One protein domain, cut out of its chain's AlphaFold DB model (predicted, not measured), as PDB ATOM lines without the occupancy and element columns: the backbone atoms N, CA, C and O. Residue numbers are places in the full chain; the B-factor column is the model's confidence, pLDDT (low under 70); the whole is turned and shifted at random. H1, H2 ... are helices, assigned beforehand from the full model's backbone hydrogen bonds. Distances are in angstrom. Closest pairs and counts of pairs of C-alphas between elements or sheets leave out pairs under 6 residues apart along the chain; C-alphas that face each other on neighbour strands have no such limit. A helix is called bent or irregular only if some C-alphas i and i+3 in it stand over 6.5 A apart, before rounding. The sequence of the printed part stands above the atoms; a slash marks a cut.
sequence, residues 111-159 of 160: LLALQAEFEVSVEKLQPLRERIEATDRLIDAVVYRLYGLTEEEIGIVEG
ATOM      1  N   LEU A 111     186.908 180.829 230.698       96.25
ATOM      2  CA  LEU A 111     186.676 181.647 231.887       96.25
ATOM      3  C   LEU A 111     187.773 182.709 232.062       96.25
ATOM      4  O   LEU A 111     187.462 183.875 232.281       96.25
ATOM      5  N   LEU A 112     189.043 182.318 231.909       96.00
ATOM      6  CA  LEU A 112     190.182 183.237 232.007       96.00
ATOM      7  C   LEU A 112     190.172 184.296 230.896       96.00
ATOM      8  O   LEU A 112     190.444 185.464 231.159       96.00
ATOM      9  N   ALA A 113     189.832 183.907 229.664       97.00
ATOM     10  CA  ALA A 113     189.700 184.849 228.556       97.00
ATOM     11  C   ALA A 113     188.579 185.869 228.812       97.00
ATOM     12  O   ALA A 113     188.794 187.068 228.655       97.00
ATOM     13  N   LEU A 114     187.416 185.403 229.280       96.50
ATOM     14  CA  LEU A 114     186.293 186.273 229.624       96.50
ATOM     15  C   LEU A 114     186.653 187.254 230.747       96.50
ATOM     16  O   LEU A 114     186.285 188.423 230.674       96.50
ATOM     17  N   GLN A 115     187.383 186.797 231.767       95.62
ATOM     18  CA  GLN A 115     187.842 187.667 232.847       95.62
ATOM     19  C   GLN A 115     188.764 188.779 232.326       95.62
ATOM     20  O   GLN A 115     188.548 189.945 232.649       95.62
ATOM     21  N   ALA A 116     189.731 188.445 231.470       95.94
ATOM     22  CA  ALA A 116     190.623 189.440 230.877       95.94
ATOM     23  C   ALA A 116     189.862 190.457 230.003       95.94
ATOM     24  O   ALA A 116     190.106 191.661 230.082       95.94
ATOM     25  N   GLU A 117     188.906 190.002 229.188       96.38
ATOM     26  CA  GLU A 117     188.062 190.890 228.374       96.38
ATOM     27  C   GLU A 117     187.181 191.808 229.231       96.38
ATOM     28  O   GLU A 117     186.988 192.983 228.897       96.38
ATOM     29  N   PHE A 118     186.659 191.287 230.344       95.94
ATOM     30  CA  PHE A 118     185.893 192.063 231.309       95.94
ATOM     31  C   PHE A 118     186.749 193.159 231.949       95.94
ATOM     32  O   PHE A 118     186.337 194.316 231.944       95.94
ATOM     33  N   GLU A 119     187.953 192.831 232.423       96.25
ATOM     34  CA  GLU A 119     188.884 193.797 233.029       96.25
ATOM     35  C   GLU A 119     189.224 194.939 232.058       96.25
ATOM     36  O   GLU A 119     189.069 196.113 232.401       96.25
ATOM     37  N   VAL A 120     189.553 194.612 230.805       95.94
ATOM     38  CA  VAL A 120     189.798 195.608 229.746       95.94
ATOM     39  C   VAL A 120     188.560 196.470 229.475       95.94
ATOM     40  O   VAL A 120     188.663 197.668 229.198       95.94
ATOM     41  N   SER A 121     187.368 195.876 229.511       96.06
ATOM     42  CA  SER A 121     186.118 196.608 229.285       96.06
ATOM     43  C   SER A 121     185.810 197.570 230.432       96.06
ATOM     44  O   SER A 121     185.378 198.693 230.180       96.06
ATOM     45  N   VAL A 122     186.075 197.167 231.676       95.56
ATOM     46  CA  VAL A 122     185.922 198.020 232.861       95.56
ATOM     47  C   VAL A 122     186.894 199.197 232.814       95.56
ATOM     48  O   VAL A 122     186.473 200.331 233.039       95.56
ATOM     49  N   GLU A 123     188.154 198.963 232.447       95.50
ATOM     50  CA  GLU A 123     189.164 200.019 232.332       95.50
ATOM     51  C   GLU A 123     188.750 201.105 231.324       95.50
ATOM     52  O   GLU A 123     188.841 202.298 231.608       95.50
ATOM     53  N   LYS A 124     188.182 200.711 230.176       94.81
ATOM     54  CA  LYS A 124     187.652 201.658 229.177       94.81
ATOM     55  C   LYS A 124     186.513 202.526 229.709       94.81
ATOM     56  O   LYS A 124     186.334 203.651 229.242       94.81
ATOM     57  N   LEU A 125     185.713 202.002 230.636       95.88
ATOM     58  CA  LEU A 125     184.568 202.709 231.209       95.88
ATOM     59  C   LEU A 125     184.957 203.600 232.390       95.88
ATOM     60  O   LEU A 125     184.193 204.504 232.734       95.88
ATOM     61  N   GLN A 126     186.132 203.390 232.983       95.38
ATOM     62  CA  GLN A 126     186.581 204.110 234.170       95.38
ATOM     63  C   GLN A 126     186.560 205.643 233.994       95.38
ATOM     64  O   GLN A 126     185.919 206.309 234.809       95.38
ATOM     65  N   PRO A 127     187.091 206.230 232.899       96.50
ATOM     66  CA  PRO A 127     187.045 207.683 232.715       96.50
ATOM     67  C   PRO A 127     185.618 208.227 232.567       96.50
ATOM     68  O   PRO A 127     185.331 209.365 232.933       96.50
ATOM     69  N   LEU A 128     184.700 207.433 232.004       96.06
ATOM     70  CA  LEU A 128     183.304 207.843 231.869       96.06
ATOM     71  C   LEU A 128     182.593 207.823 233.224       96.06
ATOM     72  O   LEU A 128     181.837 208.746 233.515       96.06
ATOM     73  N   ARG A 129     182.864 206.817 234.062       94.44
ATOM     74  CA  ARG A 129     182.341 206.754 235.433       94.44
ATOM     75  C   ARG A 129     182.817 207.937 236.270       94.44
ATOM     76  O   ARG A 129     181.993 208.592 236.894       94.44
ATOM     77  N   GLU A 130     184.100 208.278 236.190       96.56
ATOM     78  CA  GLU A 130     184.663 209.448 236.880       96.56
ATOM     79  C   GLU A 130     183.994 210.755 236.439       96.56
ATOM     80  O   GLU A 130     183.732 211.636 237.259       96.56
ATOM     81  N   ARG A 131     183.670 210.882 235.146       97.12
ATOM     82  CA  ARG A 131     182.920 212.033 234.627       97.12
ATOM     83  C   ARG A 131     181.481 212.077 235.133       97.12
ATOM     84  O   ARG A 131     180.996 213.172 235.405       97.12
ATOM     85  N   ILE A 132     180.807 210.932 235.229       96.44
ATOM     86  CA  ILE A 132     179.451 210.843 235.791       96.44
ATOM     87  C   ILE A 132     179.487 211.278 237.256       96.44
ATOM     88  O   ILE A 132     178.803 212.228 237.609       96.44
ATOM     89  N   GLU A 133     180.391 210.718 238.059       96.88
ATOM     90  CA  GLU A 133     180.546 211.087 239.471       96.88
ATOM     91  C   GLU A 133     180.925 212.566 239.657       96.88
ATOM     92  O   GLU A 133     180.456 213.231 240.579       96.88
ATOM     93  N   ALA A 134     181.775 213.118 238.784       96.69
ATOM     94  CA  ALA A 134     182.086 214.546 238.798       96.69
ATOM     95  C   ALA A 134     180.867 215.408 238.447       96.69
ATOM     96  O   ALA A 134     180.703 216.488 239.011       96.69
ATOM     97  N   THR A 135     180.019 214.937 237.533       97.00
ATOM     98  CA  THR A 135     178.780 215.620 237.157       97.00
ATOM     99  C   THR A 135     177.769 215.573 238.296       97.00
ATOM    100  O   THR A 135     177.194 216.610 238.604       97.00
ATOM    101  N   ASP A 136     177.621 214.433 238.972       96.94
ATOM    102  CA  ASP A 136     176.733 214.285 240.130       96.94
ATOM    103  C   ASP A 136     177.127 215.265 241.244       96.94
ATOM    104  O   ASP A 136     176.302 216.064 241.679       96.94
ATOM    105  N   ARG A 137     178.423 215.359 241.578       95.56
ATOM    106  CA  ARG A 137     178.918 216.359 242.546       95.56
ATOM    107  C   ARG A 137     178.616 217.803 242.138       95.56
ATOM    108  O   ARG A 137     178.370 218.653 242.991       95.56
ATOM    109  N   LEU A 138     178.683 218.116 240.842       97.12
ATOM    110  CA  LEU A 138     178.339 219.451 240.346       97.12
ATOM    111  C   LEU A 138     176.835 219.713 240.431       97.12
ATOM    112  O   LEU A 138     176.443 220.833 240.760       97.12
ATOM    113  N   ILE A 139     176.011 218.706 240.142       96.75
ATOM    114  CA  ILE A 139     174.556 218.782 240.288       96.75
ATOM    115  C   ILE A 139     174.215 219.061 241.750       96.75
ATOM    116  O   ILE A 139     173.511 220.034 242.013       96.75
ATOM    117  N   ASP A 140     174.784 218.304 242.688       95.56
ATOM    118  CA  ASP A 140     174.559 218.490 244.123       95.56
ATOM    119  C   ASP A 140     174.950 219.905 244.568       95.56
ATOM    120  O   ASP A 140     174.143 220.623 245.159       95.56
ATOM    121  N   ALA A 141     176.137 220.382 244.176       93.62
ATOM    122  CA  ALA A 141     176.592 221.734 244.504       93.62
ATOM    123  C   ALA A 141     175.679 222.839 243.940       93.62
ATOM    124  O   ALA A 141     175.497 223.890 244.565       93.62
ATOM    125  N   VAL A 142     175.111 222.633 242.747       96.06
ATOM    126  CA  VAL A 142     174.136 223.559 242.158       96.06
ATOM    127  C   VAL A 142     172.819 223.507 242.927       96.06
ATOM    128  O   VAL A 142     172.281 224.565 243.250       96.06
ATOM    129  N   VAL A 143     172.319 222.315 243.258       96.44
ATOM    130  CA  VAL A 143     171.087 222.128 244.037       96.44
ATOM    131  C   VAL A 143     171.222 222.795 245.406       96.44
ATOM    132  O   VAL A 143     170.393 223.639 245.743       96.44
ATOM    133  N   TYR A 144     172.294 222.530 246.153       95.25
ATOM    134  CA  TYR A 144     172.522 223.140 247.467       95.25
ATOM    135  C   TYR A 144     172.535 224.665 247.400       95.25
ATOM    136  O   TYR A 144     171.890 225.331 248.210       95.25
ATOM    137  N   ARG A 145     173.188 225.233 246.379       94.94
ATOM    138  CA  ARG A 145     173.219 226.685 246.178       94.94
ATOM    139  C   ARG A 145     171.849 227.264 245.823       94.94
ATOM    140  O   ARG A 145     171.517 228.340 246.307       94.94
ATOM    141  N   LEU A 146     171.075 226.592 244.969       95.50
ATOM    142  CA  LEU A 146     169.751 227.062 244.545       95.50
ATOM    143  C   LEU A 146     168.746 227.083 245.698       95.50
ATOM    144  O   LEU A 146     167.923 227.993 245.768       95.50
ATOM    145  N   TYR A 147     168.828 226.104 246.596       94.94
ATOM    146  CA  TYR A 147     167.964 226.020 247.771       94.94
ATOM    147  C   TYR A 147     168.539 226.733 249.006       94.94
ATOM    148  O   TYR A 147     167.837 226.863 250.003       94.94
ATOM    149  N   GLY A 148     169.775 227.237 248.932       94.50
ATOM    150  CA  GLY A 148     170.408 228.003 250.006       94.50
ATOM    151  C   GLY A 148     170.738 227.178 251.250       94.50
ATOM    152  O   GLY A 148     170.686 227.728 252.347       94.50
ATOM    153  N   LEU A 149     171.051 225.887 251.087       94.38
ATOM    154  CA  LEU A 149     171.356 224.998 252.211       94.38
ATOM    155  C   LEU A 149     172.637 225.432 252.931       94.38
ATOM    156  O   LEU A 149     173.632 225.817 252.311       94.38
ATOM    157  N   THR A 150     172.605 225.308 254.251       93.38
ATOM    158  CA  THR A 150     173.761 225.434 255.141       93.38
ATOM    159  C   THR A 150     174.583 224.142 255.180       93.38
ATOM    160  O   THR A 150     174.097 223.073 254.820       93.38
ATOM    161  N   GLU A 151     175.827 224.211 255.659       90.25
ATOM    162  CA  GLU A 151     176.698 223.031 255.830       90.25
ATOM    163  C   GLU A 151     176.069 221.957 256.739       90.25
ATOM    164  O   GLU A 151     176.231 220.764 256.493       90.25
ATOM    165  N   GLU A 152     175.302 222.368 257.757       90.81
ATOM    166  CA  GLU A 152     174.566 221.445 258.632       90.81
ATOM    167  C   GLU A 152     173.464 220.700 257.864       90.81
ATOM    168  O   GLU A 152     173.317 219.487 258.003       90.81
ATOM    169  N   GLU A 153     172.722 221.397 257.002       91.06
ATOM    170  CA  GLU A 153     171.675 220.794 256.170       91.06
ATOM    171  C   GLU A 153     172.257 219.903 255.064       91.06
ATOM    172  O   GLU A 153     171.690 218.851 254.767       91.06
ATOM    173  N   ILE A 154     173.407 220.276 254.490       91.06
ATOM    174  CA  ILE A 154     174.145 219.439 253.533       91.06
ATOM    175  C   ILE A 154     174.616 218.148 254.213       91.06
ATOM    176  O   ILE A 154     174.420 217.069 253.656       91.06
ATOM    177  N   GLY A 155     175.161 218.230 255.432       89.38
ATOM    178  CA  GLY A 155     175.567 217.055 256.213       89.38
ATOM    179  C   GLY A 155     174.418 216.065 256.436       89.38
ATOM    180  O   GLY A 155     174.580 214.866 256.210       89.38
ATOM    181  N   ILE A 156     173.221 216.574 256.750       90.56
ATOM    182  CA  ILE A 156     172.005 215.756 256.892       90.56
ATOM    183  C   ILE A 156     171.636 215.057 255.571       90.56
ATOM    184  O   ILE A 156     171.265 213.883 255.590       90.56
ATOM    185  N   VAL A 157     171.739 215.747 254.429       88.19
ATOM    186  CA  VAL A 157     171.432 215.177 253.101       88.19
ATOM    187  C   VAL A 157     172.459 214.120 252.685       88.19
ATOM    188  O   VAL A 157     172.080 213.089 252.128       88.19
ATOM    189  N   GLU A 158     173.741 214.337 252.976       89.75
ATOM    190  CA  GLU A 158     174.816 213.384 252.671       89.75
ATOM    191  C   GLU A 158     174.904 212.217 253.674       89.75
ATOM    192  O   GLU A 158     175.685 211.285 253.463       89.75
ATOM    193  N   GLY A 159     174.112 212.239 254.751       84.81
ATOM    194  CA  GLY A 159     174.137 211.220 255.804       84.81
ATOM    195  C   GLY A 159     175.445 211.206 256.602       84.81
ATOM    196  O   GLY A 159     175.876 210.133 257.036       84.81
TER     197      GLY A 159
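Overview. This is residues 111 to 159 of the 160 residues of an uncharacterized protein of Methanosaeta sp. PtaU1.Bin060 (UniProt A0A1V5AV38). What shape do these atoms make? One long bent helix, H1, makes the length of a rod, and after residue 147 the printed part folds back into a short helix, H2, making a lopsided hook. Residues 111 to 139 of H1 stick out free. What is it built of? The printed part has 49 residues with two named helices, H1 then H2, and no named strand: all helix. It is extended, with a radius of gyration of the C-alphas of 17.6 A and spans of 52 by 18 by 10 A.

Arrangement. Is H1, residues 111 to 147, straight? It is bent: C-alphas 124 and 127 are 7.0 A apart, though by its hydrogen bonds it was assigned as one helix. Its arms H1a, residues 111 to 124, and H1b, residues 127 to 147, stand at a steep tilt of 44 degrees. How does H2, residues 151 to 158, stand to them? H1b and H2 are close but not clearly touching; their closest C-alphas, those of Tyr 144 and Ile 154, are 7.3 A apart. They run opposite ways at a steep tilt of 46 degrees. H1a and H2 are apart. Are the backbones in order? In H1a, H1b and H2 every O i to N i+4 pair is within hydrogen-bond range.

Along the chain. Where does H1a begin? C-alpha 111 is at (186.676, 181.647, 231.887), and the arm is 20.2 A long from first to last C-alpha. Where does H1b end? C-alpha 147 is at (167.964, 226.020, 247.771), and this arm measures 30.4 A from first to last C-alpha. Where does H2 end? C-alpha 158 is at (174.816, 213.384, 252.671), and H2 is 10.3 A long from first to last C-alpha.

Size, cuts and confidence. How large is it? The two C-alphas farthest apart, those of Leu 111 and Gly 148, are 52.4 A apart. Is it unbroken and sure? The printed part has no cut, and the link from H1 to H2 is tight, with 3 residues. The mean pLDDT of the printed part is 94.7, and no printed residue is under 70.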